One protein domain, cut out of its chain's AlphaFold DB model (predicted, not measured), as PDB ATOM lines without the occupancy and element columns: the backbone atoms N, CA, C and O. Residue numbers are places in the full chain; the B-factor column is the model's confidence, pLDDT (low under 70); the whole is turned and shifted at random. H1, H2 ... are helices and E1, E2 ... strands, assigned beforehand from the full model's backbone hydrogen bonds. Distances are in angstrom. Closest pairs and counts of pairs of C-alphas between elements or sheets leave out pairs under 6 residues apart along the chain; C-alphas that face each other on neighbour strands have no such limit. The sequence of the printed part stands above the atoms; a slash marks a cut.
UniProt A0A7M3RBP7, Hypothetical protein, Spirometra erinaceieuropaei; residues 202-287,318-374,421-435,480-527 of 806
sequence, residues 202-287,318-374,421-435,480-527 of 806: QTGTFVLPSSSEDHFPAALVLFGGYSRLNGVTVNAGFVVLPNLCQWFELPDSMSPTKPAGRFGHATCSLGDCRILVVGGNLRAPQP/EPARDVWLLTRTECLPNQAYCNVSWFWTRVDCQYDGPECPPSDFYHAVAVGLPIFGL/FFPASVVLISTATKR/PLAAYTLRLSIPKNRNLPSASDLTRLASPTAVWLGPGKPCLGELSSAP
ATOM      1  N   GLN A 202      28.348  51.261 -14.862       81.50
ATOM      2  CA  GLN A 202      27.485  51.308 -16.036       81.50
ATOM      3  C   GLN A 202      28.045  52.297 -17.065       81.50
ATOM      4  O   GLN A 202      28.509  53.398 -16.727       81.50
ATOM      5  N   THR A 203      28.014  51.904 -18.334       84.75
ATOM      6  CA  THR A 203      28.427  52.785 -19.426       84.75
ATOM      7  C   THR A 203      27.191  53.393 -20.069       84.75
ATOM      8  O   THR A 203      26.085  52.868 -19.943       84.75
ATOM      9  N   GLY A 204      27.367  54.547 -20.699       86.25
ATOM     10  CA  GLY A 204      26.262  55.307 -21.251       86.25
ATOM     11  C   GLY A 204      26.712  56.080 -22.469       86.25
ATOM     12  O   GLY A 204      27.771  56.705 -22.429       86.25
ATOM     13  N   THR A 205      25.906  56.034 -23.520       90.00
ATOM     14  CA  THR A 205      26.141  56.754 -24.771       90.00
ATOM     15  C   THR A 205      24.903  57.570 -25.114       90.00
ATOM     16  O   THR A 205      23.780  57.063 -25.065       90.00
ATOM     17  N   PHE A 206      25.106  58.838 -25.469       89.19
ATOM     18  CA  PHE A 206      24.050  59.672 -26.031       89.19
ATOM     19  C   PHE A 206      23.891  59.385 -27.525       89.19
ATOM     20  O   PHE A 206      24.862  59.395 -28.283       89.19
ATOM     21  N   VAL A 207      22.649  59.158 -27.936       84.81
ATOM     22  CA  VAL A 207      22.216  59.042 -29.324       84.81
ATOM     23  C   VAL A 207      21.404  60.287 -29.647       84.81
ATOM     24  O   VAL A 207      20.412  60.586 -28.975       84.81
ATOM     25  N   LEU A 208      21.862  61.038 -30.642       80.50
ATOM     26  CA  LEU A 208      21.270  62.305 -31.054       80.50
ATOM     27  C   LEU A 208      20.570  62.125 -32.410       80.50
ATOM     28  O   LEU A 208      21.046  61.322 -33.215       80.50
ATOM     29  N   PRO A 209      19.462  62.841 -32.669       72.19
ATOM     30  CA  PRO A 209      18.832  62.841 -33.986       72.19
ATOM     31  C   PRO A 209      19.782  63.438 -35.034       72.19
ATOM     32  O   PRO A 209      20.529  64.374 -34.731       72.19
ATOM     33  N   SER A 210      19.784  62.873 -36.244       57.19
ATOM     34  CA  SER A 210      20.678  63.299 -37.326       57.19
ATOM     35  C   SER A 210      20.168  64.549 -38.054       57.19
ATOM     36  O   SER A 210      20.987  65.351 -38.505       57.19
ATOM     37  N   SER A 211      18.851  64.774 -38.088       56.53
ATOM     38  CA  SER A 211      18.227  65.995 -38.609       56.53
ATOM     39  C   SER A 211      17.204  66.602 -37.636       56.53
ATOM     40  O   SER A 211      16.766  65.966 -36.680       56.53
ATOM     41  N   SER A 212      16.817  67.861 -37.866       50.09
ATOM     42  CA  SER A 212      15.710  68.508 -37.144       50.09
ATOM     43  C   SER A 212      14.325  68.032 -37.595       50.09
ATOM     44  O   SER A 212      13.349  68.325 -36.912       50.09
ATOM     45  N   GLU A 213      14.237  67.348 -38.741       45.34
ATOM     46  CA  GLU A 213      12.986  66.806 -39.301       45.34
ATOM     47  C   GLU A 213      12.686  65.382 -38.811       45.34
ATOM     48  O   GLU A 213      11.565  64.881 -38.910       45.34
ATOM     49  N   ASP A 214      13.686  64.742 -38.214       54.03
ATOM     50  CA  ASP A 214      13.548  63.467 -37.543       54.03
ATOM     51  C   ASP A 214      12.718  63.611 -36.263       54.03
ATOM     52  O   ASP A 214      13.093  64.300 -35.315       54.03
ATOM     53  N   HIS A 215      11.617  62.863 -36.173       60.59
ATOM     54  CA  HIS A 215      10.736  62.821 -34.998       60.59
ATOM     55  C   HIS A 215      11.378  62.120 -33.777       60.59
ATOM     56  O   HIS A 215      10.702  61.808 -32.793       60.59
ATOM     57  N   PHE A 216      12.681  61.822 -33.822       70.75
ATOM     58  CA  PHE A 216      13.371  61.045 -32.800       70.75
ATOM     59  C   PHE A 216      13.891  61.938 -31.661       70.75
ATOM     60  O   PHE A 216      14.715  62.824 -31.894       70.75
ATOM     61  N   PRO A 217      13.502  61.690 -30.396       76.88
ATOM     62  CA  PRO A 217      14.101  62.379 -29.265       76.88
ATOM     63  C   PRO A 217      15.562  61.953 -29.081       76.88
ATOM     64  O   PRO A 217      15.926  60.792 -29.274       76.88
ATOM     65  N   ALA A 218      16.388  62.890 -28.617       86.06
ATOM     66  CA  ALA A 218      17.702  62.555 -28.084       86.06
ATOM     67  C   ALA A 218      17.554  61.605 -26.887       86.06
ATOM     68  O   ALA A 218      16.715  61.822 -26.006       86.06
ATOM     69  N   ALA A 219      18.385  60.568 -26.846       90.31
ATOM     70  CA  ALA A 219      18.312  59.521 -25.839       90.31
ATOM     71  C   ALA A 219      19.694  59.226 -25.251       90.31
ATOM     72  O   ALA A 219      20.677  59.122 -25.978       90.31
ATOM     73  N   LEU A 220      19.768  59.045 -23.937       93.44
ATOM     74  CA  LEU A 220      20.916  58.441 -23.268       93.44
ATOM     75  C   LEU A 220      20.609  56.961 -23.064       93.44
ATOM     76  O   LEU A 220      19.682  56.615 -22.334       93.44
ATOM     77  N   VAL A 221      21.390  56.090 -23.693       93.00
ATOM     78  CA  VAL A 221      21.266  54.644 -23.513       93.00
ATOM     79  C   VAL A 221      22.359  54.172 -22.572       93.00
ATOM     80  O   VAL A 221      23.544  54.408 -22.806       93.00
ATOM     81  N   LEU A 222      21.940  53.518 -21.499       93.25
ATOM     82  CA  LEU A 222      22.777  52.967 -20.450       93.25
ATOM     83  C   LEU A 222      22.825  51.450 -20.598       93.25
ATOM     84  O   LEU A 222      21.781  50.825 -20.778       93.25
ATOM     85  N   PHE A 223      24.006  50.849 -20.490       92.38
ATOM     86  CA  PHE A 223      24.152  49.399 -20.592       92.38
ATOM     87  C   PHE A 223      25.210  48.855 -19.632       92.38
ATOM     88  O   PHE A 223      26.273  49.443 -19.410       92.38
ATOM     89  N   GLY A 224      24.886  47.693 -19.073       89.62
ATOM     90  CA  GLY A 224      25.781  46.876 -18.278       89.62
ATOM     91  C   GLY A 224      26.230  47.505 -16.961       89.62
ATOM     92  O   GLY A 224      25.555  48.355 -16.385       89.62
ATOM     93  N   GLY A 225      27.378  47.049 -16.470       84.81
ATOM     94  CA  GLY A 225      27.948  47.416 -15.179       84.81
ATOM     95  C   GLY A 225      27.973  46.240 -14.204       84.81
ATOM     96  O   GLY A 225      27.955  45.072 -14.594       84.81
ATOM     97  N   TYR A 226      28.059  46.560 -12.921       80.81
ATOM     98  CA  TYR A 226      28.251  45.623 -11.824       80.81
ATOM     99  C   TYR A 226      27.244  45.895 -10.702       80.81
ATOM    100  O   TYR A 226      27.135  47.016 -10.198       80.81
ATOM    101  N   SER A 227      26.519  44.854 -10.290       78.69
ATOM    102  CA  SER A 227      25.628  44.905  -9.132       78.69
ATOM    103  C   SER A 227      26.385  44.470  -7.883       78.69
ATOM    104  O   SER A 227      26.781  43.313  -7.756       78.69
ATOM    105  N   ARG A 228      26.543  45.388  -6.923       66.81
ATOM    106  CA  ARG A 228      27.161  45.081  -5.621       66.81
ATOM    107  C   ARG A 228      26.324  44.133  -4.774       66.81
ATOM    108  O   ARG A 228      26.894  43.347  -4.033       66.81
ATOM    109  N   LEU A 229      24.997  44.224  -4.881       69.06
ATOM    110  CA  LEU A 229      24.079  43.378  -4.116       69.06
ATOM    111  C   LEU A 229      24.277  41.905  -4.468       69.06
ATOM    112  O   LEU A 229      24.331  41.057  -3.587       69.06
ATOM    113  N   ASN A 230      24.442  41.633  -5.762       69.56
ATOM    114  CA  ASN A 230      24.491  40.272  -6.281       69.56
ATOM    115  C   ASN A 230      25.923  39.811  -6.585       69.56
ATOM    116  O   ASN A 230      26.134  38.650  -6.911       69.56
ATOM    117  N   GLY A 231      26.909  40.713  -6.522       73.12
ATOM    118  CA  GLY A 231      28.303  40.408  -6.836       73.12
ATOM    119  C   GLY A 231      28.550  40.028  -8.300       73.12
ATOM    120  O   GLY A 231      29.588  39.445  -8.601       73.12
ATOM    121  N   VAL A 232      27.632  40.365  -9.211       82.38
ATOM    122  CA  VAL A 232      27.679  39.951 -10.622       82.38
ATOM    123  C   VAL A 232      27.648  41.137 -11.573       82.38
ATOM    124  O   VAL A 232      27.138  42.219 -11.267       82.38
ATOM    125  N   THR A 233      28.202  40.915 -12.757       86.38
ATOM    126  CA  THR A 233      28.044  41.814 -13.893       86.38
ATOM    127  C   THR A 233      26.609  41.754 -14.410       86.38
ATOM    128  O   THR A 233      25.941  40.722 -14.354       86.38
ATOM    129  N   VAL A 234      26.111  42.891 -14.883       87.56
ATOM    130  CA  VAL A 234      24.715  43.069 -15.291       87.56
ATOM    131  C   VAL A 234      24.661  43.252 -16.806       87.56
ATOM    132  O   VAL A 234      25.577  43.833 -17.386       87.56
ATOM    133  N   ASN A 235      23.613  42.740 -17.454       89.25
ATOM    134  CA  ASN A 235      23.317  42.938 -18.882       89.25
ATOM    135  C   ASN A 235      22.016  43.721 -19.128       89.25
ATOM    136  O   ASN A 235      21.518  43.753 -20.250       89.25
ATOM    137  N   ALA A 236      21.451  44.328 -18.085       88.00
ATOM    138  CA  ALA A 236      20.331  45.247 -18.209       88.00
ATOM    139  C   ALA A 236      20.759  46.517 -18.956       88.00
ATOM    140  O   ALA A 236      21.910  46.967 -18.854       88.00
ATOM    141  N   GLY A 237      19.813  47.104 -19.681       91.00
ATOM    142  CA  GLY A 237      19.997  48.402 -20.303       91.00
ATOM    143  C   GLY A 237      18.778  49.290 -20.120       91.00
ATOM    144  O   GLY A 237      17.660  48.810 -19.972       91.00
ATOM    145  N   PHE A 238      19.010  50.596 -20.108       91.94
ATOM    146  CA  PHE A 238      17.993  51.606 -19.845       91.94
ATOM    147  C   PHE A 238      18.100  52.716 -20.873       91.94
ATOM    148  O   PHE A 238      19.197  53.075 -21.297       91.94
ATOM    149  N   VAL A 239      16.966  53.288 -21.246       92.62
ATOM    150  CA  VAL A 239      16.891  54.430 -22.148       92.62
ATOM    151  C   VAL A 239      16.319  55.603 -21.381       92.62
ATOM    152  O   VAL A 239      15.202  55.537 -20.875       92.62
ATOM    153  N   VAL A 240      17.088  56.680 -21.299       93.31
ATOM    154  CA  VAL A 240      16.705  57.945 -20.677       93.31
ATOM    155  C   VAL A 240      16.426  58.956 -21.783       93.31
ATOM    156  O   VAL A 240      17.236  59.130 -22.690       93.31
ATOM    157  N   LEU A 241      15.284  59.628 -21.698       91.50
ATOM    158  CA  LEU A 241      14.813  60.675 -22.600       91.50
ATOM    159  C   LEU A 241      14.830  62.007 -21.845       91.50
ATOM    160  O   LEU A 241      13.845  62.348 -21.182       91.50
ATOM    161  N   PRO A 242      15.937  62.771 -21.924       90.19
ATOM    162  CA  PRO A 242      16.129  63.969 -21.112       90.19
ATOM    163  C   PRO A 242      15.043  65.022 -21.343       90.19
ATOM    164  O   PRO A 242      14.525  65.594 -20.390       90.19
ATOM    165  N   ASN A 243      14.653  65.227 -22.606       86.44
ATOM    166  CA  ASN A 243      13.649  66.222 -22.994       86.44
ATOM    167  C   ASN A 243      12.246  65.888 -22.471       86.44
ATOM    168  O   ASN A 243      11.441  66.788 -22.256       86.44
ATOM    169  N   LEU A 244      11.954  64.599 -22.280       88.31
ATOM    170  CA  LEU A 244      10.664  64.128 -21.776       88.31
ATOM    171  C   LEU A 244      10.688  63.880 -20.261       88.31
ATOM    172  O   LEU A 244       9.662  63.509 -19.688       88.31
ATOM    173  N   CYS A 245      11.846  64.053 -19.613       91.25
ATOM    174  CA  CYS A 245      12.090  63.689 -18.216       91.25
ATOM    175  C   CYS A 245      11.688  62.235 -17.903       91.25
ATOM    176  O   CYS A 245      11.223  61.931 -16.804       91.25
ATOM    177  N   GLN A 246      11.827  61.335 -18.876       91.75
ATOM    178  CA  GLN A 246      11.355  59.954 -18.794       91.75
ATOM    179  C   GLN A 246      12.497  58.961 -18.977       91.75
ATOM    180  O   GLN A 246      13.476  59.256 -19.656       91.75
ATOM    181  N   TRP A 247      12.348  57.758 -18.437       93.06
ATOM    182  CA  TRP A 247      13.197  56.623 -18.785       93.06
ATOM    183  C   TRP A 247      12.405  55.319 -18.834       93.06
ATOM    184  O   TRP A 247      11.338  55.204 -18.236       93.06
ATOM    185  N   PHE A 248      12.927  54.323 -19.534       90.94
ATOM    186  CA  PHE A 248      12.383  52.968 -19.543       90.94
ATOM    187  C   PHE A 248      13.514  51.945 -19.628       90.94
ATOM    188  O   PHE A 248      14.628  52.256 -20.045       90.94
ATOM    189  N   GLU A 249      13.241  50.729 -19.175       89.94
ATOM    190  CA  GLU A 249      14.156  49.606 -19.342       89.94
ATOM    191  C   GLU A 249      14.069  49.106 -20.783       89.94
ATOM    192  O   GLU A 249      12.975  49.042 -21.348       89.94
ATOM    193  N   LEU A 250      15.215  48.793 -21.390       86.38
ATOM    194  CA  LEU A 250      15.226  48.159 -22.700       86.38
ATOM    195  C   LEU A 250      14.457  46.839 -22.586       86.38
ATOM    196  O   LEU A 250      14.804  46.032 -21.720       86.38
ATOM    197  N   PRO A 251      13.447  46.602 -23.442       72.75
ATOM    198  CA  PRO A 251      12.783  45.310 -23.485       72.75
ATOM    199  C   PRO A 251      13.830  44.211 -23.662       72.75
ATOM    200  O   PRO A 251      14.847  44.435 -24.331       72.75
ATOM    201  N   ASP A 252      13.580  43.020 -23.113       63.72
ATOM    202  CA  ASP A 252      14.297  41.832 -23.570       63.72
ATOM    203  C   ASP A 252      14.124  41.783 -25.090       63.72
ATOM    204  O   ASP A 252      13.013  41.667 -25.598       63.72
ATOM    205  N   SER A 253      15.213  42.074 -25.803       58.06
ATOM    206  CA  SER A 253      15.177  42.443 -27.217       58.06
ATOM    207  C   SER A 253      14.387  41.442 -28.058       58.06
ATOM    208  O   SER A 253      14.414  40.253 -27.754       58.06
ATOM    209  N   MET A 254      13.873  41.863 -29.217       54.59
ATOM    210  CA  MET A 254      13.372  40.928 -30.245       54.59
ATOM    211  C   MET A 254      14.442  39.935 -30.746       54.59
ATOM    212  O   MET A 254      14.122  38.991 -31.461       54.59
ATOM    213  N   SER A 255      15.720  40.143 -30.407       61.03
ATOM    214  CA  SER A 255      16.800  39.234 -30.779       61.03
ATOM    215  C   SER A 255      16.870  38.020 -29.839       61.03
ATOM    216  O   SER A 255      16.751  38.182 -28.622       61.03
ATOM    217  N   PRO A 256      17.143  36.813 -30.366       62.25
ATOM    218  CA  PRO A 256      17.257  35.598 -29.558       62.25
ATOM    219  C   PRO A 256      18.477  35.605 -28.619       62.25
ATOM    220  O   PRO A 256      18.570  34.766 -27.724       62.25
ATOM    221  N   THR A 257      19.429  36.529 -28.807       75.56
ATOM    222  CA  THR A 257      20.692  36.584 -28.061       75.56
ATOM    223  C   THR A 257      21.095  38.024 -27.748       75.56
ATOM    224  O   THR A 257      21.269  38.823 -28.663       75.56
ATOM    225  N   LYS A 258      21.340  38.332 -26.470       84.81
ATOM    226  CA  LYS A 258      21.879  39.620 -26.002       84.81
ATOM    227  C   LYS A 258      23.293  39.452 -25.424       84.81
ATOM    228  O   LYS A 258      23.630  38.348 -24.987       84.81
ATOM    229  N   PRO A 259      24.118  40.515 -25.376       90.19
ATOM    230  CA  PRO A 259      25.430  40.459 -24.743       90.19
ATOM    231  C   PRO A 259      25.361  39.981 -23.288       90.19
ATOM    232  O   PRO A 259      24.470  40.354 -22.519       90.19
ATOM    233  N   ALA A 260      26.360  39.188 -22.894       89.12
ATOM    234  CA  ALA A 260      26.578  38.830 -21.498       89.12
ATOM    235  C   ALA A 260      26.870  40.072 -20.641       89.12
ATOM    236  O   ALA A 260      27.375  41.090 -21.141       89.12
ATOM    237  N   GLY A 261      26.562  39.963 -19.344       88.62
ATOM    238  CA  GLY A 261      26.794  41.031 -18.381       88.62
ATOM    239  C   GLY A 261      28.265  41.417 -18.344       88.62
ATOM    240  O   GLY A 261      29.138  40.552 -18.319       88.62
ATOM    241  N   ARG A 262      28.544  42.722 -18.383       86.50
ATOM    242  CA  ARG A 262      29.917  43.231 -18.479       86.50
ATOM    243  C   ARG A 262      30.083  44.597 -17.837       86.50
ATOM    244  O   ARG A 262      29.173  45.422 -17.886       86.50
ATOM    245  N   PHE A 263      31.268  44.881 -17.312       82.12
ATOM    246  CA  PHE A 263      31.641  46.194 -16.766       82.12
ATOM    247  C   PHE A 263      32.971  46.670 -17.364       82.12
ATOM    248  O   PHE A 263      33.748  45.864 -17.874       82.12
ATOM    249  N   GLY A 264      33.212  47.984 -17.344       76.69
ATOM    250  CA  GLY A 264      34.433  48.575 -17.913       76.69
ATOM    251  C   GLY A 264      34.554  48.442 -19.436       76.69
ATOM    252  O   GLY A 264      35.650  48.547 -19.966       76.69
ATOM    253  N   HIS A 265      33.446  48.169 -20.128       83.31
ATOM    254  CA  HIS A 265      33.379  48.153 -21.587       83.31
ATOM    255  C   HIS A 265      33.347  49.582 -22.139       83.31
ATOM    256  O   HIS A 265      33.013  50.524 -21.418       83.31
ATOM    257  N   ALA A 266      33.659  49.743 -23.420       85.12
ATOM    258  CA  ALA A 266      33.538  51.021 -24.101       85.12
ATOM    259  C   ALA A 266      32.280  51.032 -24.980       85.12
ATOM    260  O   ALA A 266      31.887  50.004 -25.543       85.12
ATOM    261  N   THR A 267      31.636  52.196 -25.075       88.75
ATOM    262  CA  THR A 267      30.472  52.410 -25.939       88.75
ATOM    263  C   THR A 267      30.650  53.653 -26.790       88.75
ATOM    264  O   THR A 267      31.263  54.626 -26.353       88.75
ATOM    265  N   CYS A 268      30.141  53.607 -28.019       87.88
ATOM    266  CA  CYS A 268      30.083  54.771 -28.897       87.88
ATOM    267  C   CYS A 268      28.834  54.722 -29.779       87.88
ATOM    268  O   CYS A 268      28.379  53.643 -30.173       87.88
ATOM    269  N   SER A 269      28.283  55.887 -30.109       87.44
ATOM    270  CA  SER A 269      27.175  55.998 -31.057       87.44
ATOM    271  C   SER A 269      27.692  55.874 -32.488       87.44
ATOM    272  O   SER A 269      28.762  56.377 -32.834       87.44
ATOM    273  N   LEU A 270      26.925  55.179 -33.322       83.25
ATOM    274  CA  LEU A 270      27.154  55.039 -34.756       83.25
ATOM    275  C   LEU A 270      25.936  55.618 -35.478       83.25
ATOM    276  O   LEU A 270      24.955  54.924 -35.739       83.25
ATOM    277  N   GLY A 271      25.988  56.920 -35.750       77.94
ATOM    278  CA  GLY A 271      24.830  57.663 -36.242       77.94
ATOM    279  C   GLY A 271      23.764  57.871 -35.160       77.94
ATOM    280  O   GLY A 271      24.075  58.046 -33.982       77.94
ATOM    281  N   ASP A 272      22.503  57.857 -35.577       78.62
ATOM    282  CA  ASP A 272      21.317  58.268 -34.810       78.62
ATOM    283  C   ASP A 272      20.463  57.105 -34.272       78.62
ATOM    284  O   ASP A 272      19.448  57.323 -33.602       78.62
ATOM    285  N   CYS A 273      20.848  55.865 -34.574       80.44
ATOM    286  CA  CYS A 273      20.053  54.672 -34.268       80.44
ATOM    287  C   CYS A 273      20.866  53.483 -33.749       80.44
ATOM    288  O   CYS A 273      20.267  52.491 -33.331       80.44
ATOM    289  N   ARG A 274      22.205  53.542 -33.767       85.56
ATOM    290  CA  ARG A 274      23.066  52.405 -33.411       85.56
ATOM    291  C   ARG A 274      24.064  52.768 -32.326       85.56
ATOM    292  O   ARG A 274      24.624  53.864 -32.312       85.56
ATOM    293  N   ILE A 275      24.324  51.811 -31.448       90.56
ATOM    294  CA  ILE A 275      25.348  51.900 -30.410       90.56
ATOM    295  C   ILE A 275      26.240  50.678 -30.519       90.56
ATOM    296  O   ILE A 275      25.753  49.548 -30.536       90.56
ATOM    297  N   LEU A 276      27.546  50.912 -30.569       90.81
ATOM    298  CA  LEU A 276      28.546  49.864 -30.472       90.81
ATOM    299  C   LEU A 276      28.887  49.605 -29.005       90.81
ATOM    300  O   LEU A 276      29.106  50.544 -28.239       90.81
ATOM    301  N   VAL A 277      28.988  48.331 -28.643       91.06
ATOM    302  CA  VAL A 277      29.498  47.852 -27.357       91.06
ATOM    303  C   VAL A 277      30.710  46.971 -27.627       91.06
ATOM    304  O   VAL A 277      30.612  45.977 -28.352       91.06
ATOM    305  N   VAL A 278      31.852  47.324 -27.037       86.75
ATOM    306  CA  VAL A 278      33.126  46.631 -27.266       86.75
ATOM    307  C   VAL A 278      33.922  46.475 -25.970       86.75
ATOM    308  O   VAL A 278      33.992  47.385 -25.142       86.75
ATOM    309  N   GLY A 279      34.524  45.297 -25.799       81.38
ATOM    310  CA  GLY A 279      35.385  44.979 -24.664       81.38
ATOM    311  C   GLY A 279      34.644  44.880 -23.326       81.38
ATOM    312  O   GLY A 279      33.453  44.554 -23.261       81.38
ATOM    313  N   GLY A 280      35.380  45.172 -22.251       80.06
ATOM    314  CA  GLY A 280      34.954  45.022 -20.859       80.06
ATOM    315  C   GLY A 280      35.233  43.637 -20.285       80.06
ATOM    316  O   GLY A 280      35.783  42.771 -20.955       80.06
ATOM    317  N   ASN A 281      34.847  43.433 -19.028       79.81
ATOM    318  CA  ASN A 281      35.055  42.185 -18.298       79.81
ATOM    319  C   ASN A 281      33.717  41.527 -17.945       79.81
ATOM    320  O   ASN A 281      32.808  42.190 -17.439       79.81
ATOM    321  N   LEU A 282      33.619  40.222 -18.193       83.50
ATOM    322  CA  LEU A 282      32.448  39.381 -17.935       83.50
ATOM    323  C   LEU A 282      32.326  38.992 -16.463       83.50
ATOM    324  O   LEU A 282      31.219  38.835 -15.955       83.50
ATOM    325  N   ARG A 283      33.457  38.876 -15.758       76.69
ATOM    326  CA  ARG A 283      33.500  38.609 -14.317       76.69
ATOM    327  C   ARG A 283      34.016  39.814 -13.568       76.69
ATOM    328  O   ARG A 283      35.066  40.350 -13.910       76.69
ATOM    329  N   ALA A 284      33.287  40.201 -12.526       62.09
ATOM    330  CA  ALA A 284      33.757  41.203 -11.587       62.09
ATOM    331  C   ALA A 284      35.072  40.744 -10.930       62.09
ATOM    332  O   ALA A 284      35.264  39.537 -10.746       62.09
ATOM    333  N   PRO A 285      35.961  41.670 -10.535       55.28
ATOM    334  CA  PRO A 285      37.136  41.315  -9.759       55.28
ATOM    335  C   PRO A 285      36.649  40.697  -8.450       55.28
ATOM    336  O   PRO A 285      35.873  41.333  -7.729       55.28
ATOM    337  N   GLN A 286      37.057  39.466  -8.137       47.50
ATOM    338  CA  GLN A 286      36.755  38.930  -6.816       47.50
ATOM    339  C   GLN A 286      37.509  39.768  -5.777       47.50
ATOM    340  O   GLN A 286      38.709  40.004  -5.952       47.50
ATOM    341  N   PRO A 287      36.848  40.247  -4.706       41.81
ATOM    342  CA  PRO A 287      37.584  40.820  -3.593       41.81
ATOM    343  C   PRO A 287      38.552  39.747  -3.074       41.81
ATOM    344  O   PRO A 287      38.153  38.583  -2.971       41.81
ATOM    345  N   GLU A 318      37.671  38.065 -16.668       74.81
ATOM    346  CA  GLU A 318      37.402  37.407 -17.957       74.81
ATOM    347  C   GLU A 318      37.059  38.467 -19.015       74.81
ATOM    348  O   GLU A 318      35.929  38.967 -18.998       74.81
ATOM    349  N   PRO A 319      37.974  38.836 -19.933       76.94
ATOM    350  CA  PRO A 319      37.718  39.888 -20.905       76.94
ATOM    351  C   PRO A 319      36.708  39.432 -21.956       76.94
ATOM    352  O   PRO A 319      36.794  38.337 -22.519       76.94
ATOM    353  N   ALA A 320      35.764  40.311 -22.267       79.94
ATOM    354  CA  ALA A 320      34.809  40.104 -23.334       79.94
ATOM    355  C   ALA A 320      35.488  40.366 -24.688       79.94
ATOM    356  O   ALA A 320      36.019  41.449 -24.936       79.94
ATOM    357  N   ARG A 321      35.481  39.357 -25.562       78.19
ATOM    358  CA  ARG A 321      36.091  39.415 -26.907       78.19
ATOM    359  C   ARG A 321      35.073  39.639 -28.021       78.19
ATOM    360  O   ARG A 321      35.426  39.697 -29.192       78.19
ATOM    361  N   ASP A 322      33.803  39.693 -27.659       84.38
ATOM    362  CA  ASP A 322      32.694  39.914 -28.564       84.38
ATOM    363  C   ASP A 322      32.417  41.410 -28.750       84.38
ATOM    364  O   ASP A 322      32.638  42.238 -27.862       84.38
ATOM    365  N   VAL A 323      31.906  41.741 -29.931       87.81
ATOM    366  CA  VAL A 323      31.471  43.086 -30.301       87.81
ATOM    367  C   VAL A 323      29.988  43.019 -30.625       87.81
ATOM    368  O   VAL A 323      29.532  42.094 -31.303       87.81
ATOM    369  N   TRP A 324      29.233  43.990 -30.122       90.69
ATOM    370  CA  TRP A 324      27.782  44.027 -30.255       90.69
ATOM    371  C   TRP A 324      27.305  45.377 -30.767       90.69
ATOM    372  O   TRP A 324      27.837  46.422 -30.393       90.69
ATOM    373  N   LEU A 325      26.259  45.340 -31.586       89.75
ATOM    374  CA  LEU A 325      25.478  46.498 -31.989       89.75
ATOM    375  C   LEU A 325      24.108  46.433 -31.323       89.75
ATOM    376  O   LEU A 325      23.422  45.416 -31.404       89.75
ATOM    377  N   LEU A 326      23.709  47.534 -30.699       90.06
ATOM    378  CA  LEU A 326      22.333  47.783 -30.296       90.06
ATOM    379  C   LEU A 326      21.715  48.734 -31.317       90.06
ATOM    380  O   LEU A 326      22.182  49.866 -31.452       90.06
ATOM    381  N   THR A 327      20.689  48.275 -32.026       85.81
ATOM    382  CA  THR A 327      20.023  49.047 -33.081       85.81
ATOM    383  C   THR A 327      18.581  49.337 -32.695       85.81
ATOM    384  O   THR A 327      17.853  48.447 -32.251       85.81
ATOM    385  N   ARG A 328      18.179  50.592 -32.874       83.69
ATOM    386  CA  ARG A 328      16.802  51.065 -32.740       83.69
ATOM    387  C   ARG A 328      16.104  51.024 -34.100       83.69
ATOM    388  O   ARG A 328      16.701  51.432 -35.096       83.69
ATOM    389  N   THR A 329      14.846  50.594 -34.135       79.31
ATOM    390  CA  THR A 329      13.998  50.717 -35.329       79.31
ATOM    391  C   THR A 329      13.555  52.162 -35.560       79.31
ATOM    392  O   THR A 329      13.708  53.038 -34.701       79.31
ATOM    393  N   GLU A 330      12.970  52.423 -36.724       74.69
ATOM    394  CA  GLU A 330      12.285  53.689 -36.966       74.69
ATOM    395  C   GLU A 330      11.077  53.851 -36.027       74.69
ATOM    396  O   GLU A 330      10.523  52.874 -35.512       74.69
ATOM    397  N   CYS A 331      10.721  55.103 -35.745       70.75
ATOM    398  CA  CYS A 331       9.615  55.477 -34.875       70.75
ATOM    399  C   CYS A 331       8.482  55.913 -35.789       70.75
ATOM    400  O   CYS A 331       8.643  56.848 -36.572       70.75
ATOM    401  N   LEU A 332       7.360  55.207 -35.713       71.31
ATOM    402  CA  LEU A 332       6.196  55.542 -36.518       71.31
ATOM    403  C   LEU A 332       5.611  56.890 -36.061       71.31
ATOM    404  O   LEU A 332       5.693  57.218 -34.870       71.31
ATOM    405  N   PRO A 333       4.967  57.656 -36.961       65.12
ATOM    406  CA  PRO A 333       4.256  58.871 -36.582       65.12
ATOM    407  C   PRO A 333       3.287  58.594 -35.420       65.12
ATOM    408  O   PRO A 333       2.478  57.669 -35.487       65.12
ATOM    409  N   ASN A 334       3.372  59.392 -34.350       67.88
ATOM    410  CA  ASN A 334       2.581  59.274 -33.110       67.88
ATOM    411  C   ASN A 334       2.876  58.058 -32.206       67.88
ATOM    412  O   ASN A 334       2.180  57.856 -31.208       67.88
ATOM    413  N   GLN A 335       3.907  57.259 -32.491       75.19
ATOM    414  CA  GLN A 335       4.340  56.197 -31.584       75.19
ATOM    415  C   GLN A 335       5.087  56.794 -30.385       75.19
ATOM    416  O   GLN A 335       6.045  57.548 -30.535       75.19
ATOM    417  N   ALA A 336       4.689  56.419 -29.167       75.12
ATOM    418  CA  ALA A 336       5.470  56.754 -27.982       75.12
ATOM    419  C   ALA A 336       6.860  56.108 -28.080       75.12
ATOM    420  O   ALA A 336       6.974  54.916 -28.361       75.12
ATOM    421  N   TYR A 337       7.924  56.867 -27.807       78.19
ATOM    422  CA  TYR A 337       9.294  56.382 -28.010       78.19
ATOM    423  C   TYR A 337       9.648  55.142 -27.165       78.19
ATOM    424  O   TYR A 337      10.460  54.317 -27.574       78.19
ATOM    425  N   CYS A 338       9.002  54.960 -26.010       75.50
ATOM    426  CA  CYS A 338       9.137  53.746 -25.198       75.50
ATOM    427  C   CYS A 338       8.643  52.469 -25.898       75.50
ATOM    428  O   CYS A 338       8.999  51.376 -25.473       75.50
ATOM    429  N   ASN A 339       7.853  52.602 -26.967       78.62
ATOM    430  CA  ASN A 339       7.354  51.487 -27.771       78.62
ATOM    431  C   ASN A 339       8.234  51.219 -29.000       78.62
ATOM    432  O   ASN A 339       7.915  50.326 -29.784       78.62
ATOM    433  N   VAL A 340       9.292  52.006 -29.215       80.19
ATOM    434  CA  VAL A 340      10.234  51.778 -30.314       80.19
ATOM    435  C   VAL A 340      11.023  50.509 -30.022       80.19
ATOM    436  O   VAL A 340      11.482  50.293 -28.900       80.19
ATOM    437  N   SER A 341      11.174  49.663 -31.038       80.81
ATOM    438  CA  SER A 341      11.844  48.379 -30.885       80.81
ATOM    439  C   SER A 341      13.361  48.540 -30.909       80.81
ATOM    440  O   SER A 341      13.923  49.325 -31.675       80.81
ATOM    441  N   TRP A 342      14.024  47.754 -30.064       85.56
ATOM    442  CA  TRP A 342      15.475  47.681 -29.963       85.56
ATOM    443  C   TRP A 342      15.917  46.230 -30.116       85.56
ATOM    444  O   TRP A 342      15.304  45.318 -29.550       85.56
ATOM    445  N   PHE A 343      16.992  46.006 -30.863       84.75
ATOM    446  CA  PHE A 343      17.526  44.667 -31.077       84.75
ATOM    447  C   PHE A 343      19.049  44.640 -31.024       84.75
ATOM    448  O   PHE A 343      19.729  45.592 -31.414       84.75
ATOM    449  N   TRP A 344      19.571  43.525 -30.515       87.81
ATOM    450  CA  TRP A 344      20.997  43.251 -30.474       87.81
ATOM    451  C   TRP A 344      21.419  42.469 -31.710       87.81
ATOM    452  O   TRP A 344      20.733  41.549 -32.156       87.81
ATOM    453  N   THR A 345      22.585  42.814 -32.239       87.19
ATOM    454  CA  THR A 345      23.239  42.069 -33.312       87.19
ATOM    455  C   THR A 345      24.695  41.865 -32.934       87.19
ATOM    456  O   THR A 345      25.409  42.824 -32.628       87.19
ATOM    457  N   ARG A 346      25.140  40.608 -32.923       88.00
ATOM    458  CA  ARG A 346      26.554  40.285 -32.740       88.00
ATOM    459  C   ARG A 346      27.308  40.635 -34.020       88.00
ATOM    460  O   ARG A 346      26.813  40.367 -35.109       88.00
ATOM    461  N   VAL A 347      28.480  41.242 -33.876       87.94
ATOM    462  CA  VAL A 347      29.333  41.615 -35.005       87.94
ATOM    463  C   VAL A 347      30.401  40.549 -35.210       87.94
ATOM    464  O   VAL A 347      31.160  40.235 -34.285       87.94
ATOM    465  N   ASP A 348      30.479  40.021 -36.426       86.75
ATOM    466  CA  ASP A 348      31.469  39.023 -36.813       86.75
ATOM    467  C   ASP A 348      32.822  39.705 -37.030       86.75
ATOM    468  O   ASP A 348      33.072  40.357 -38.043       86.75
ATOM    469  N   CYS A 349      33.693  39.599 -36.029       79.38
ATOM    470  CA  CYS A 349      34.980  40.283 -36.016       79.38
ATOM    471  C   CYS A 349      36.104  39.365 -36.502       79.38
ATOM    472  O   CYS A 349      36.389  38.345 -35.872       79.38
ATOM    473  N   GLN A 350      36.773  39.758 -37.582       72.38
ATOM    474  CA  GLN A 350      38.005  39.139 -38.059       72.38
ATOM    475  C   GLN A 350      39.225  39.839 -37.446       72.38
ATOM    476  O   GLN A 350      39.239  41.057 -37.234       72.38
ATOM    477  N   TYR A 351      40.255  39.050 -37.151       69.44
ATOM    478  CA  TYR A 351      41.480  39.516 -36.509       69.44
ATOM    479  C   TYR A 351      42.600  39.627 -37.538       69.44
ATOM    480  O   TYR A 351      43.037  38.614 -38.080       69.44
ATOM    481  N   ASP A 352      43.077  40.847 -37.781       53.19
ATOM    482  CA  ASP A 352      44.206  41.099 -38.677       53.19
ATOM    483  C   ASP A 352      45.510  41.216 -37.861       53.19
ATOM    484  O   ASP A 352      45.999  42.305 -37.545       53.19
ATOM    485  N   GLY A 353      46.043  40.063 -37.440       56.38
ATOM    486  CA  GLY A 353      47.374  39.938 -36.834       56.38
ATOM    487  C   GLY A 353      47.427  39.553 -35.341       56.38
ATOM    488  O   GLY A 353      46.410  39.508 -34.652       56.38
ATOM    489  N   PRO A 354      48.636  39.261 -34.817       47.03
ATOM    490  CA  PRO A 354      48.842  38.656 -33.492       47.03
ATOM    491  C   PRO A 354      48.604  39.592 -32.290       47.03
ATOM    492  O   PRO A 354      48.597  39.125 -31.153       47.03
ATOM    493  N   GLU A 355      48.412  40.898 -32.512       55.34
ATOM    494  CA  GLU A 355      48.275  41.923 -31.458       55.34
ATOM    495  C   GLU A 355      46.855  42.512 -31.335       55.34
ATOM    496  O   GLU A 355      46.644  43.443 -30.555       55.34
ATOM    497  N   CYS A 356      45.874  41.992 -32.085       55.38
ATOM    498  CA  CYS A 356      44.488  42.463 -32.058       55.38
ATOM    499  C   CYS A 356      43.488  41.349 -31.708       55.38
ATOM    500  O   CYS A 356      43.526  40.290 -32.334       55.38
ATOM    501  N   PRO A 357      42.563  41.588 -30.759       56.47
ATOM    502  CA  PRO A 357      42.450  42.756 -29.896       56.47
ATOM    503  C   PRO A 357      43.320  42.567 -28.634       56.47
ATOM    504  O   PRO A 357      43.532  41.429 -28.198       56.47
ATOM    505  N   PRO A 358      43.828  43.638 -28.001       57.00
ATOM    506  CA  PRO A 358      44.479  43.511 -26.703       57.00
ATOM    507  C   PRO A 358      43.519  42.859 -25.697       57.00
ATOM    508  O   PRO A 358      42.332  43.168 -25.637       57.00
ATOM    509  N   SER A 359      44.039  41.910 -24.921       53.75
ATOM    510  CA  SER A 359      43.243  41.064 -24.028       53.75
ATOM    511  C   SER A 359      42.659  41.796 -22.820       53.75
ATOM    512  O   SER A 359      41.869  41.199 -22.105       53.75
ATOM    513  N   ASP A 360      43.048  43.046 -22.566       54.72
ATOM    514  CA  ASP A 360      42.639  43.807 -21.388       54.72
ATOM    515  C   ASP A 360      42.304  45.254 -21.785       54.72
ATOM    516  O   ASP A 360      43.189  46.075 -22.013       54.72
ATOM    517  N   PHE A 361      41.007  45.545 -21.925       61.62
ATOM    518  CA  PHE A 361      40.472  46.881 -22.230       61.62
ATOM    519  C   PHE A 361      39.957  47.587 -20.970       61.62
ATOM    520  O   PHE A 361      39.008  48.374 -21.031       61.62
ATOM    521  N   TYR A 362      40.526  47.291 -19.803       55.91
ATOM    522  CA  TYR A 362      40.163  48.025 -18.602       55.91
ATOM    523  C   TYR A 362      40.575  49.500 -18.771       55.91
ATOM    524  O   TYR A 362      41.752  49.806 -18.915       55.91
ATOM    525  N   HIS A 363      39.586  50.406 -18.795       59.81
ATOM    526  CA  HIS A 363      39.728  51.848 -19.087       59.81
ATOM    527  C   HIS A 363      39.917  52.253 -20.556       59.81
ATOM    528  O   HIS A 363      40.303  53.393 -20.821       59.81
ATOM    529  N   ALA A 364      39.599  51.378 -21.512       70.38
ATOM    530  CA  ALA A 364      39.568  51.781 -22.912       70.38
ATOM    531  C   ALA A 364      38.443  52.789 -23.190       70.38
ATOM    532  O   ALA A 364      37.359  52.718 -22.601       70.38
ATOM    533  N   VAL A 365      38.686  53.696 -24.134       76.19
ATOM    534  CA  VAL A 365      37.682  54.656 -24.605       76.19
ATOM    535  C   VAL A 365      37.411  54.426 -26.088       76.19
ATOM    536  O   VAL A 365      38.348  54.269 -26.873       76.19
ATOM    537  N   ALA A 366      36.129  54.371 -26.457       81.94
ATOM    538  CA  ALA A 366      35.670  54.196 -27.831       81.94
ATOM    539  C   ALA A 366      35.232  55.537 -28.407       81.94
ATOM    540  O   ALA A 366      34.411  56.240 -27.816       81.94
ATOM    541  N   VAL A 367      35.741  55.856 -29.590       81.31
ATOM    542  CA  VAL A 367      35.406  57.078 -30.312       81.31
ATOM    543  C   VAL A 367      34.894  56.700 -31.693       81.31
ATOM    544  O   VAL A 367      35.636  56.160 -32.514       81.31
ATOM    545  N   GLY A 368      33.616  56.980 -31.947       79.50
ATOM    546  CA  GLY A 368      33.035  56.858 -33.281       79.50
ATOM    547  C   GLY A 368      33.542  57.980 -34.181       79.50
ATOM    548  O   GLY A 368      33.496  59.149 -33.793       79.50
ATOM    549  N   LEU A 369      34.031  57.633 -35.371       74.56
ATOM    550  CA  LEU A 369      34.386  58.617 -36.390       74.56
ATOM    551  C   LEU A 369      33.166  58.870 -37.288       74.56
ATOM    552  O   LEU A 369      32.445  57.920 -37.615       74.56
ATOM    553  N   PRO A 370      32.904  60.126 -37.689       65.88
ATOM    554  CA  PRO A 370      31.801  60.430 -38.587       65.88
ATOM    555  C   PRO A 370      31.986  59.713 -39.926       65.88
ATOM    556  O   PRO A 370      33.099  59.580 -40.437       65.88
ATOM    557  N   ILE A 371      30.874  59.238 -40.483       58.22
ATOM    558  CA  ILE A 371      30.882  58.478 -41.726       58.22
ATOM    559  C   ILE A 371      30.869  59.438 -42.910       58.22
ATOM    560  O   ILE A 371      29.941  60.227 -43.054       58.22
ATOM    561  N   PHE A 372      31.866  59.324 -43.785       49.75
ATOM    562  CA  PHE A 372      31.879  60.005 -45.075       49.75
ATOM    563  C   PHE A 372      32.124  58.984 -46.188       49.75
ATOM    564  O   PHE A 372      33.022  58.146 -46.087       49.75
ATOM    565  N   GLY A 373      31.290  59.035 -47.231       41.81
ATOM    566  CA  GLY A 373      31.266  58.114 -48.373       41.81
ATOM    567  C   GLY A 373      32.467  58.251 -49.311       41.81
ATOM    568  O   GLY A 373      32.301  58.550 -50.485       41.81
ATOM    569  N   LEU A 374      33.677  58.038 -48.796       36.34
ATOM    570  CA  LEU A 374      34.934  58.110 -49.550       36.34
ATOM    571  C   LEU A 374      35.481  56.741 -49.976       36.34
ATOM    572  O   LEU A 374      36.570  56.659 -50.530       36.34
ATOM    573  N   PHE A 421      25.960  47.361 -47.681       58.81
ATOM    574  CA  PHE A 421      26.651  47.651 -46.428       58.81
ATOM    575  C   PHE A 421      27.058  49.121 -46.316       58.81
ATOM    576  O   PHE A 421      27.288  49.835 -47.291       58.81
ATOM    577  N   PHE A 422      27.132  49.586 -45.076       69.25
ATOM    578  CA  PHE A 422      27.528  50.923 -44.681       69.25
ATOM    579  C   PHE A 422      28.837  50.847 -43.881       69.25
ATOM    580  O   PHE A 422      28.858  50.191 -42.830       69.25
ATOM    581  N   PRO A 423      29.924  51.487 -44.352       71.69
ATOM    582  CA  PRO A 423      31.203  51.463 -43.662       71.69
ATOM    583  C   PRO A 423      31.197  52.417 -42.463       71.69
ATOM    584  O   PRO A 423      30.751  53.558 -42.564       71.69
ATOM    585  N   ALA A 424      31.753  51.979 -41.336       75.62
ATOM    586  CA  ALA A 424      32.048  52.842 -40.194       75.62
ATOM    587  C   ALA A 424      33.456  52.559 -39.652       75.62
ATOM    588  O   ALA A 424      34.015  51.481 -39.853       75.62
ATOM    589  N   SER A 425      34.056  53.543 -38.984       78.06
ATOM    590  CA  SER A 425      35.357  53.396 -38.322       78.06
ATOM    591  C   SER A 425      35.250  53.866 -36.879       78.06
ATOM    592  O   SER A 425      34.724  54.946 -36.604       78.06
ATOM    593  N   VAL A 426      35.743  53.044 -35.961       80.25
ATOM    594  CA  VAL A 426      35.798  53.350 -34.530       80.25
ATOM    595  C   VAL A 426      37.241  53.263 -34.079       80.25
ATOM    596  O   VAL A 426      37.943  52.320 -34.435       80.25
ATOM    597  N   VAL A 427      37.677  54.233 -33.284       76.88
ATOM    598  CA  VAL A 427      38.996  54.202 -32.655       76.88
ATOM    599  C   VAL A 427      38.831  53.805 -31.204       76.88
ATOM    600  O   VAL A 427      38.026  54.384 -30.475       76.88
ATOM    601  N   LEU A 428      39.613  52.820 -30.793       77.56
ATOM    602  CA  LEU A 428      39.725  52.388 -29.415       77.56
ATOM    603  C   LEU A 428      41.092  52.769 -28.891       77.56
ATOM    604  O   LEU A 428      42.115  52.341 -29.421       77.56
ATOM    605  N   ILE A 429      41.093  53.590 -27.851       75.56
ATOM    606  CA  ILE A 429      42.311  54.042 -27.196       75.56
ATOM    607  C   ILE A 429      42.395  53.312 -25.866       75.56
ATOM    608  O   ILE A 429      41.488  53.423 -25.040       75.56
ATOM    609  N   SER A 430      43.465  52.542 -25.681       71.19
ATOM    610  CA  SER A 430      43.680  51.739 -24.478       71.19
ATOM    611  C   SER A 430      45.140  51.784 -24.056       71.19
ATOM    612  O   SER A 430      46.048  51.859 -24.889       71.19
ATOM    613  N   THR A 431      45.381  51.678 -22.753       59.97
ATOM    614  CA  THR A 431      46.699  51.313 -22.237       59.97
ATOM    615  C   THR A 431      46.912  49.827 -22.516       59.97
ATOM    616  O   THR A 431      46.068  49.000 -22.172       59.97
ATOM    617  N   ALA A 432      48.019  49.457 -23.157       47.06
ATOM    618  CA  ALA A 432      48.370  48.055 -23.371       47.06
ATOM    619  C   ALA A 432      48.932  47.446 -22.071       47.06
ATOM    620  O   ALA A 432      50.110  47.102 -21.995       47.06
ATOM    621  N   THR A 433      48.132  47.346 -21.012       46.47
ATOM    622  CA  THR A 433      48.599  46.868 -19.702       46.47
ATOM    623  C   THR A 433      48.219  45.409 -19.492       46.47
ATOM    624  O   THR A 433      47.050  45.062 -19.494       46.47
ATOM    625  N   LYS A 434      49.212  44.540 -19.260       33.22
ATOM    626  CA  LYS A 434      48.997  43.146 -18.816       33.22
ATOM    627  C   LYS A 434      48.654  43.026 -17.319       33.22
ATOM    628  O   LYS A 434      48.545  41.908 -16.832       33.22
ATOM    629  N   ARG A 435      48.581  44.126 -16.559       34.34
ATOM    630  CA  ARG A 435      48.386  44.113 -15.098       34.34
ATOM    631  C   ARG A 435      47.879  45.464 -14.599       34.34
ATOM    632  O   ARG A 435      48.698  46.369 -14.520       34.34
ATOM    633  N   PRO A 480      53.245  52.890 -23.629       58.81
ATOM    634  CA  PRO A 480      52.476  54.056 -24.061       58.81
ATOM    635  C   PRO A 480      51.034  53.679 -24.445       58.81
ATOM    636  O   PRO A 480      50.742  52.522 -24.770       58.81
ATOM    637  N   LEU A 481      50.129  54.665 -24.429       66.38
ATOM    638  CA  LEU A 481      48.779  54.521 -24.987       66.38
ATOM    639  C   LEU A 481      48.844  54.055 -26.447       66.38
ATOM    640  O   LEU A 481      49.621  54.584 -27.243       66.38
ATOM    641  N   ALA A 482      47.982  53.105 -26.800       69.31
ATOM    642  CA  ALA A 482      47.833  52.611 -28.162       69.31
ATOM    643  C   ALA A 482      46.427  52.921 -28.690       69.31
ATOM    644  O   ALA A 482      45.436  52.809 -27.964       69.31
ATOM    645  N   ALA A 483      46.356  53.303 -29.965       73.56
ATOM    646  CA  ALA A 483      45.112  53.479 -30.700       73.56
ATOM    647  C   ALA A 483      44.923  52.303 -31.667       73.56
ATOM    648  O   ALA A 483      45.816  51.983 -32.451       73.56
ATOM    649  N   TYR A 484      43.755  51.676 -31.600       75.31
ATOM    650  CA  TYR A 484      43.331  50.572 -32.452       75.31
ATOM    651  C   TYR A 484      42.149  51.032 -33.294       75.31
ATOM    652  O   TYR A 484      41.219  51.638 -32.759       75.31
ATOM    653  N   THR A 485      42.148  50.718 -34.585       77.94
ATOM    654  CA  THR A 485      41.033  51.077 -35.470       77.94
ATOM    655  C   THR A 485      40.188  49.841 -35.742       77.94
ATOM    656  O   THR A 485      40.692  48.828 -36.217       77.94
ATOM    657  N   LEU A 486      38.893  49.915 -35.454       79.81
ATOM    658  CA  LEU A 486      37.903  48.906 -35.806       79.81
ATOM    659  C   LEU A 486      37.123  49.392 -37.028       79.81
ATOM    660  O   LEU A 486      36.360  50.361 -36.939       79.81
ATOM    661  N   ARG A 487      37.310  48.724 -38.168       80.75
ATOM    662  CA  ARG A 487      36.538  48.980 -39.389       80.75
ATOM    663  C   ARG A 487      35.305  48.089 -39.391       80.75
ATOM    664  O   ARG A 487      35.430  46.881 -39.231       80.75
ATOM    665  N   LEU A 488      34.134  48.684 -39.566       83.06
ATOM    666  CA  LEU A 488      32.834  48.026 -39.507       83.06
ATOM    667  C   LEU A 488      32.171  48.064 -40.882       83.06
ATOM    668  O   LEU A 488      32.166  49.112 -41.528       83.06
ATOM    669  N   SER A 489      31.544  46.960 -41.266       84.81
ATOM    670  CA  SER A 489      30.640  46.863 -42.410       84.81
ATOM    671  C   SER A 489      29.265  46.478 -41.882       84.81
ATOM    672  O   SER A 489      29.038  45.337 -41.475       84.81
ATOM    673  N   ILE A 490      28.348  47.446 -41.837       81.62
ATOM    674  CA  ILE A 490      27.036  47.280 -41.199       81.62
ATOM    675  C   ILE A 490      25.947  47.289 -42.272       81.62
ATOM    676  O   ILE A 490      25.921  48.230 -43.060       81.62
ATOM    677  N   PRO A 491      25.011  46.329 -42.301       74.25
ATOM    678  CA  PRO A 491      23.897  46.358 -43.244       74.25
ATOM    679  C   PRO A 491      23.130  47.686 -43.188       74.25
ATOM    680  O   PRO A 491      22.885  48.242 -42.108       74.25
ATOM    681  N   LYS A 492      22.736  48.220 -44.346       68.00
ATOM    682  CA  LYS A 492      21.953  49.466 -44.423       68.00
ATOM    683  C   LYS A 492      20.531  49.307 -43.894       68.00
ATOM    684  O   LYS A 492      19.967  50.282 -43.408       68.00
ATOM    685  N   ASN A 493      19.968  48.104 -43.973       62.97
ATOM    686  CA  ASN A 493      18.549  47.888 -43.741       62.97
ATOM    687  C   ASN A 493      18.148  48.220 -42.289       62.97
ATOM    688  O   ASN A 493      18.660  47.630 -41.335       62.97
ATOM    689  N   ARG A 494      17.261  49.212 -42.134       58.31
ATOM    690  CA  ARG A 494      16.707  49.683 -40.848       58.31
ATOM    691  C   ARG A 494      15.355  49.034 -40.526       58.31
ATOM    692  O   ARG A 494      14.914  49.068 -39.378       58.31
ATOM    693  N   ASN A 495      14.725  48.427 -41.531       53.28
ATOM    694  CA  ASN A 495      13.338  47.986 -41.487       53.28
ATOM    695  C   ASN A 495      13.261  46.511 -41.122       53.28
ATOM    696  O   ASN A 495      13.386  45.629 -41.969       53.28
ATOM    697  N   LEU A 496      13.059  46.254 -39.835       55.28
ATOM    698  CA  LEU A 496      12.844  44.919 -39.296       55.28
ATOM    699  C   LEU A 496      11.512  44.901 -38.542       55.28
ATOM    700  O   LEU A 496      11.451  45.398 -37.417       55.28
ATOM    701  N   PRO A 497      10.442  44.365 -39.153       46.12
ATOM    702  CA  PRO A 497       9.129  44.312 -38.522       46.12
ATOM    703  C   PRO A 497       8.990  43.155 -37.513       46.12
ATOM    704  O   PRO A 497       8.077  43.192 -36.691       46.12
ATOM    705  N   SER A 498       9.866  42.135 -37.533       53.03
ATOM    706  CA  SER A 498       9.745  40.954 -36.661       53.03
ATOM    707  C   SER A 498      11.078  40.253 -36.328       53.03
ATOM    708  O   SER A 498      12.084  40.417 -37.016       53.03
ATOM    709  N   ALA A 499      11.078  39.413 -35.282       49.94
ATOM    710  CA  ALA A 499      12.231  38.601 -34.867       49.94
ATOM    711  C   ALA A 499      12.626  37.525 -35.900       49.94
ATOM    712  O   ALA A 499      13.793  37.152 -35.988       49.94
ATOM    713  N   SER A 500      11.675  37.040 -36.706       50.72
ATOM    714  CA  SER A 500      11.934  36.091 -37.797       50.72
ATOM    715  C   SER A 500      12.743  36.708 -38.938       50.72
ATOM    716  O   SER A 500      13.558  36.018 -39.551       50.72
ATOM    717  N   ASP A 501      12.590  38.011 -39.176       54.88
ATOM    718  CA  ASP A 501      13.304  38.726 -40.238       54.88
ATOM    719  C   ASP A 501      14.780  38.980 -39.887       54.88
ATOM    720  O   ASP A 501      15.608  39.117 -40.787       54.88
ATOM    721  N   LEU A 502      15.148  38.939 -38.597       55.50
ATOM    722  CA  LEU A 502      16.540  39.061 -38.134       55.50
ATOM    723  C   LEU A 502      17.452  37.959 -38.691       55.50
ATOM    724  O   LEU A 502      18.643  38.189 -38.866       55.50
ATOM    725  N   THR A 503      16.904  36.779 -38.995       52.16
ATOM    726  CA  THR A 503      17.668  35.650 -39.558       52.16
ATOM    727  C   THR A 503      17.999  35.812 -41.041       52.16
ATOM    728  O   THR A 503      18.848  35.089 -41.557       52.16
ATOM    729  N   ARG A 504      17.333  36.750 -41.732       53.69
ATOM    730  CA  ARG A 504      17.519  37.014 -43.165       53.69
ATOM    731  C   ARG A 504      18.501  38.150 -43.447       53.69
ATOM    732  O   ARG A 504      18.884  38.323 -44.601       53.69
ATOM    733  N   LEU A 505      18.903  38.928 -42.437       59.97
ATOM    734  CA  LEU A 505      19.931  39.949 -42.625       59.97
ATOM    735  C   LEU A 505      21.317  39.319 -42.673       59.97
ATOM    736  O   LEU A 505      21.662  38.470 -41.856       59.97
ATOM    737  N   ALA A 506      22.137  39.816 -43.594       66.19
ATOM    738  CA  ALA A 506      23.560  39.546 -43.564       66.19
ATOM    739  C   ALA A 506      24.166  40.072 -42.250       66.19
ATOM    740  O   ALA A 506      23.856  41.183 -41.814       66.19
ATOM    741  N   SER A 507      25.020  39.274 -41.607       74.38
ATOM    742  CA  SER A 507      25.656  39.661 -40.348       74.38
ATOM    743  C   SER A 507      26.575  40.873 -40.546       74.38
ATOM    744  O   SER A 507      27.336  40.912 -41.519       74.38
ATOM    745  N   PRO A 508      26.557  41.865 -39.636       85.38
ATOM    746  CA  PRO A 508      27.557  42.921 -39.646       85.38
ATOM    747  C   PRO A 508      28.933  42.314 -39.383       85.38
ATOM    748  O   PRO A 508      29.094  41.482 -38.487       85.38
ATOM    749  N   THR A 509      29.930  42.767 -40.131       87.19
ATOM    750  CA  THR A 509      31.313  42.306 -39.982       87.19
ATOM    751  C   THR A 509      32.206  43.435 -39.493       87.19
ATOM    752  O   THR A 509      31.909  44.621 -39.678       87.19
ATOM    753  N   ALA A 510      33.308  43.079 -38.841       84.94
ATOM    754  CA  ALA A 510      34.333  44.030 -38.450       84.94
ATOM    755  C   ALA A 510      35.735  43.469 -38.643       84.94
ATOM    756  O   ALA A 510      35.952  42.265 -38.527       84.94
ATOM    757  N   VAL A 511      36.697  44.357 -38.870       80.81
ATOM    758  CA  VAL A 511      38.120  44.018 -38.937       80.81
ATOM    759  C   VAL A 511      38.892  44.968 -38.037       80.81
ATOM    760  O   VAL A 511      38.755  46.192 -38.135       80.81
ATOM    761  N   TRP A 512      39.703  44.399 -37.153       76.69
ATOM    762  CA  TRP A 512      40.656  45.165 -36.357       76.69
ATOM    763  C   TRP A 512      41.892  45.489 -37.176       76.69
ATOM    764  O   TRP A 512      42.538  44.585 -37.690       76.69
ATOM    765  N   LEU A 513      42.257  46.763 -37.234       70.62
ATOM    766  CA  LEU A 513      43.519  47.223 -37.788       70.62
ATOM    767  C   LEU A 513      44.477  47.448 -36.617       70.62
ATOM    768  O   LEU A 513      44.233  48.299 -35.755       70.62
ATOM    769  N   GLY A 514      45.540  46.646 -36.557       59.84
ATOM    770  CA  GLY A 514      46.560  46.779 -35.518       59.84
ATOM    771  C   GLY A 514      47.293  48.120 -35.569       59.84
ATOM    772  O   GLY A 514      47.344  48.744 -36.636       59.84
ATOM    773  N   PRO A 515      47.885  48.560 -34.443       57.09
ATOM    774  CA  PRO A 515      48.694  49.767 -34.418       57.09
ATOM    775  C   PRO A 515      49.845  49.572 -35.408       57.09
ATOM    776  O   PRO A 515      50.676  48.676 -35.252       57.09
ATOM    777  N   GLY A 516      49.886  50.370 -36.476       52.16
ATOM    778  CA  GLY A 516      51.085  50.438 -37.307       52.16
ATOM    779  C   GLY A 516      52.241  50.816 -36.402       52.16
ATOM    780  O   GLY A 516      52.059  51.763 -35.651       52.16
ATOM    781  N   LYS A 517      53.351  50.056 -36.410       46.22
ATOM    782  CA  LYS A 517      54.523  50.263 -35.535       46.22
ATOM    783  C   LYS A 517      54.799  51.765 -35.393       46.22
ATOM    784  O   LYS A 517      55.403  52.329 -36.308       46.22
ATOM    785  N   PRO A 518      54.354  52.422 -34.309       43.53
ATOM    786  CA  PRO A 518      54.570  53.847 -34.187       43.53
ATOM    787  C   PRO A 518      56.074  54.000 -34.001       43.53
ATOM    788  O   PRO A 518      56.680  53.239 -33.237       43.53
ATOM    789  N   CYS A 519      56.709  54.903 -34.744       38.12
ATOM    790  CA  CYS A 519      58.136  55.128 -34.574       38.12
ATOM    791  C   CYS A 519      58.394  55.428 -33.091       38.12
ATOM    792  O   CYS A 519      57.705  56.256 -32.500       38.12
ATOM    793  N   LEU A 520      59.359  54.734 -32.478       34.53
ATOM    794  CA  LEU A 520      59.611  54.759 -31.028       34.53
ATOM    795  C   LEU A 520      59.738  56.191 -30.458       34.53
ATOM    796  O   LEU A 520      59.417  56.425 -29.299       34.53
ATOM    797  N   GLY A 521      60.164  57.156 -31.286       39.03
ATOM    798  CA  GLY A 521      60.235  58.578 -30.936       39.03
ATOM    799  C   GLY A 521      58.876  59.271 -30.753       39.03
ATOM    800  O   GLY A 521      58.767  60.159 -29.917       39.03
ATOM    801  N   GLU A 522      57.822  58.850 -31.456       46.72
ATOM    802  CA  GLU A 522      56.497  59.495 -31.435       46.72
ATOM    803  C   GLU A 522      55.638  59.041 -30.237       46.72
ATOM    804  O   GLU A 522      54.816  59.807 -29.737       46.72
ATOM    805  N   LEU A 523      55.890  57.844 -29.691       43.50
ATOM    806  CA  LEU A 523      55.231  57.324 -28.480       43.50
ATOM    807  C   LEU A 523      55.745  57.941 -27.173       43.50
ATOM    808  O   LEU A 523      55.052  57.859 -26.164       43.50
ATOM    809  N   SER A 524      56.915  58.587 -27.183       43.00
ATOM    810  CA  SER A 524      57.411  59.351 -26.026       43.00
ATOM    811  C   SER A 524      56.534  60.571 -25.700       43.00
ATOM    812  O   SER A 524      56.552  61.062 -24.575       43.00
ATOM    813  N   SER A 525      55.735  61.030 -26.673       47.72
ATOM    814  CA  SER A 525      54.742  62.101 -26.514       47.72
ATOM    815  C   SER A 525      53.360  61.603 -26.075       47.72
ATOM    816  O   SER A 525      52.509  62.410 -25.691       47.72
ATOM    817  N   ALA A 526      53.115  60.289 -26.135       51.56
ATOM    818  CA  ALA A 526      51.876  59.715 -25.639       51.56
ATOM    819  C   ALA A 526      51.863  59.813 -24.102       51.56
ATOM    820  O   ALA A 526      52.891  59.566 -23.468       51.56
ATOM    821  N   PRO A 527      50.719  60.147 -23.483       54.91
ATOM    822  CA  PRO A 527      50.612  60.200 -22.029       54.91
ATOM    823  C   PRO A 527      51.123  58.901 -21.378       54.91
ATOM    824  O   PRO A 527      50.701  57.809 -21.770       54.91
TER     825      PRO A 527
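This is residues 202 to 287, 318 to 374, 421 to 435 and 480 to 527 of the 806 residues of the protein "Hypothetical protein" of Spirometra erinaceieuropaei (UniProt A0A7M3RBP7). With little regular structure, a mixed sheet, E5 E6 E7 E8 E12 E11 E10 E9, folds at E12 into a nearly closed barrel; an antiparallel meander, E1 to E4, partly faces it as a sandwich. The printed part, mostly strand, has 206 residues, 81 in named elements: twelve strands, with H1, on neither sheet, before E12. It is compact: radius of gyration of the C-alphas 17.7 A, spans 57 by 49 by 34 A.

The C-alphas of E5, residues 266 to 270, come closest to E1, residues 203 to 207, at 268 and 205, 6.0 A, and to E9, residues 365 to 368, at 266 and 366, 5.3 A. E8, residues 342 to 352, is parallel to E12, residues 509 to 513; N 510 and O 348 are within hydrogen-bond range, 2.8 A.

E1 begins at C-alpha 203 (28.427, 52.785, -19.426), and E12 ends at C-alpha 513 (43.519, 47.223, -37.788).

Three cuts leave C-alpha gaps of 14.8, 13.7 and 14.0 A; residues 514 to 527 are under pLDDT 70.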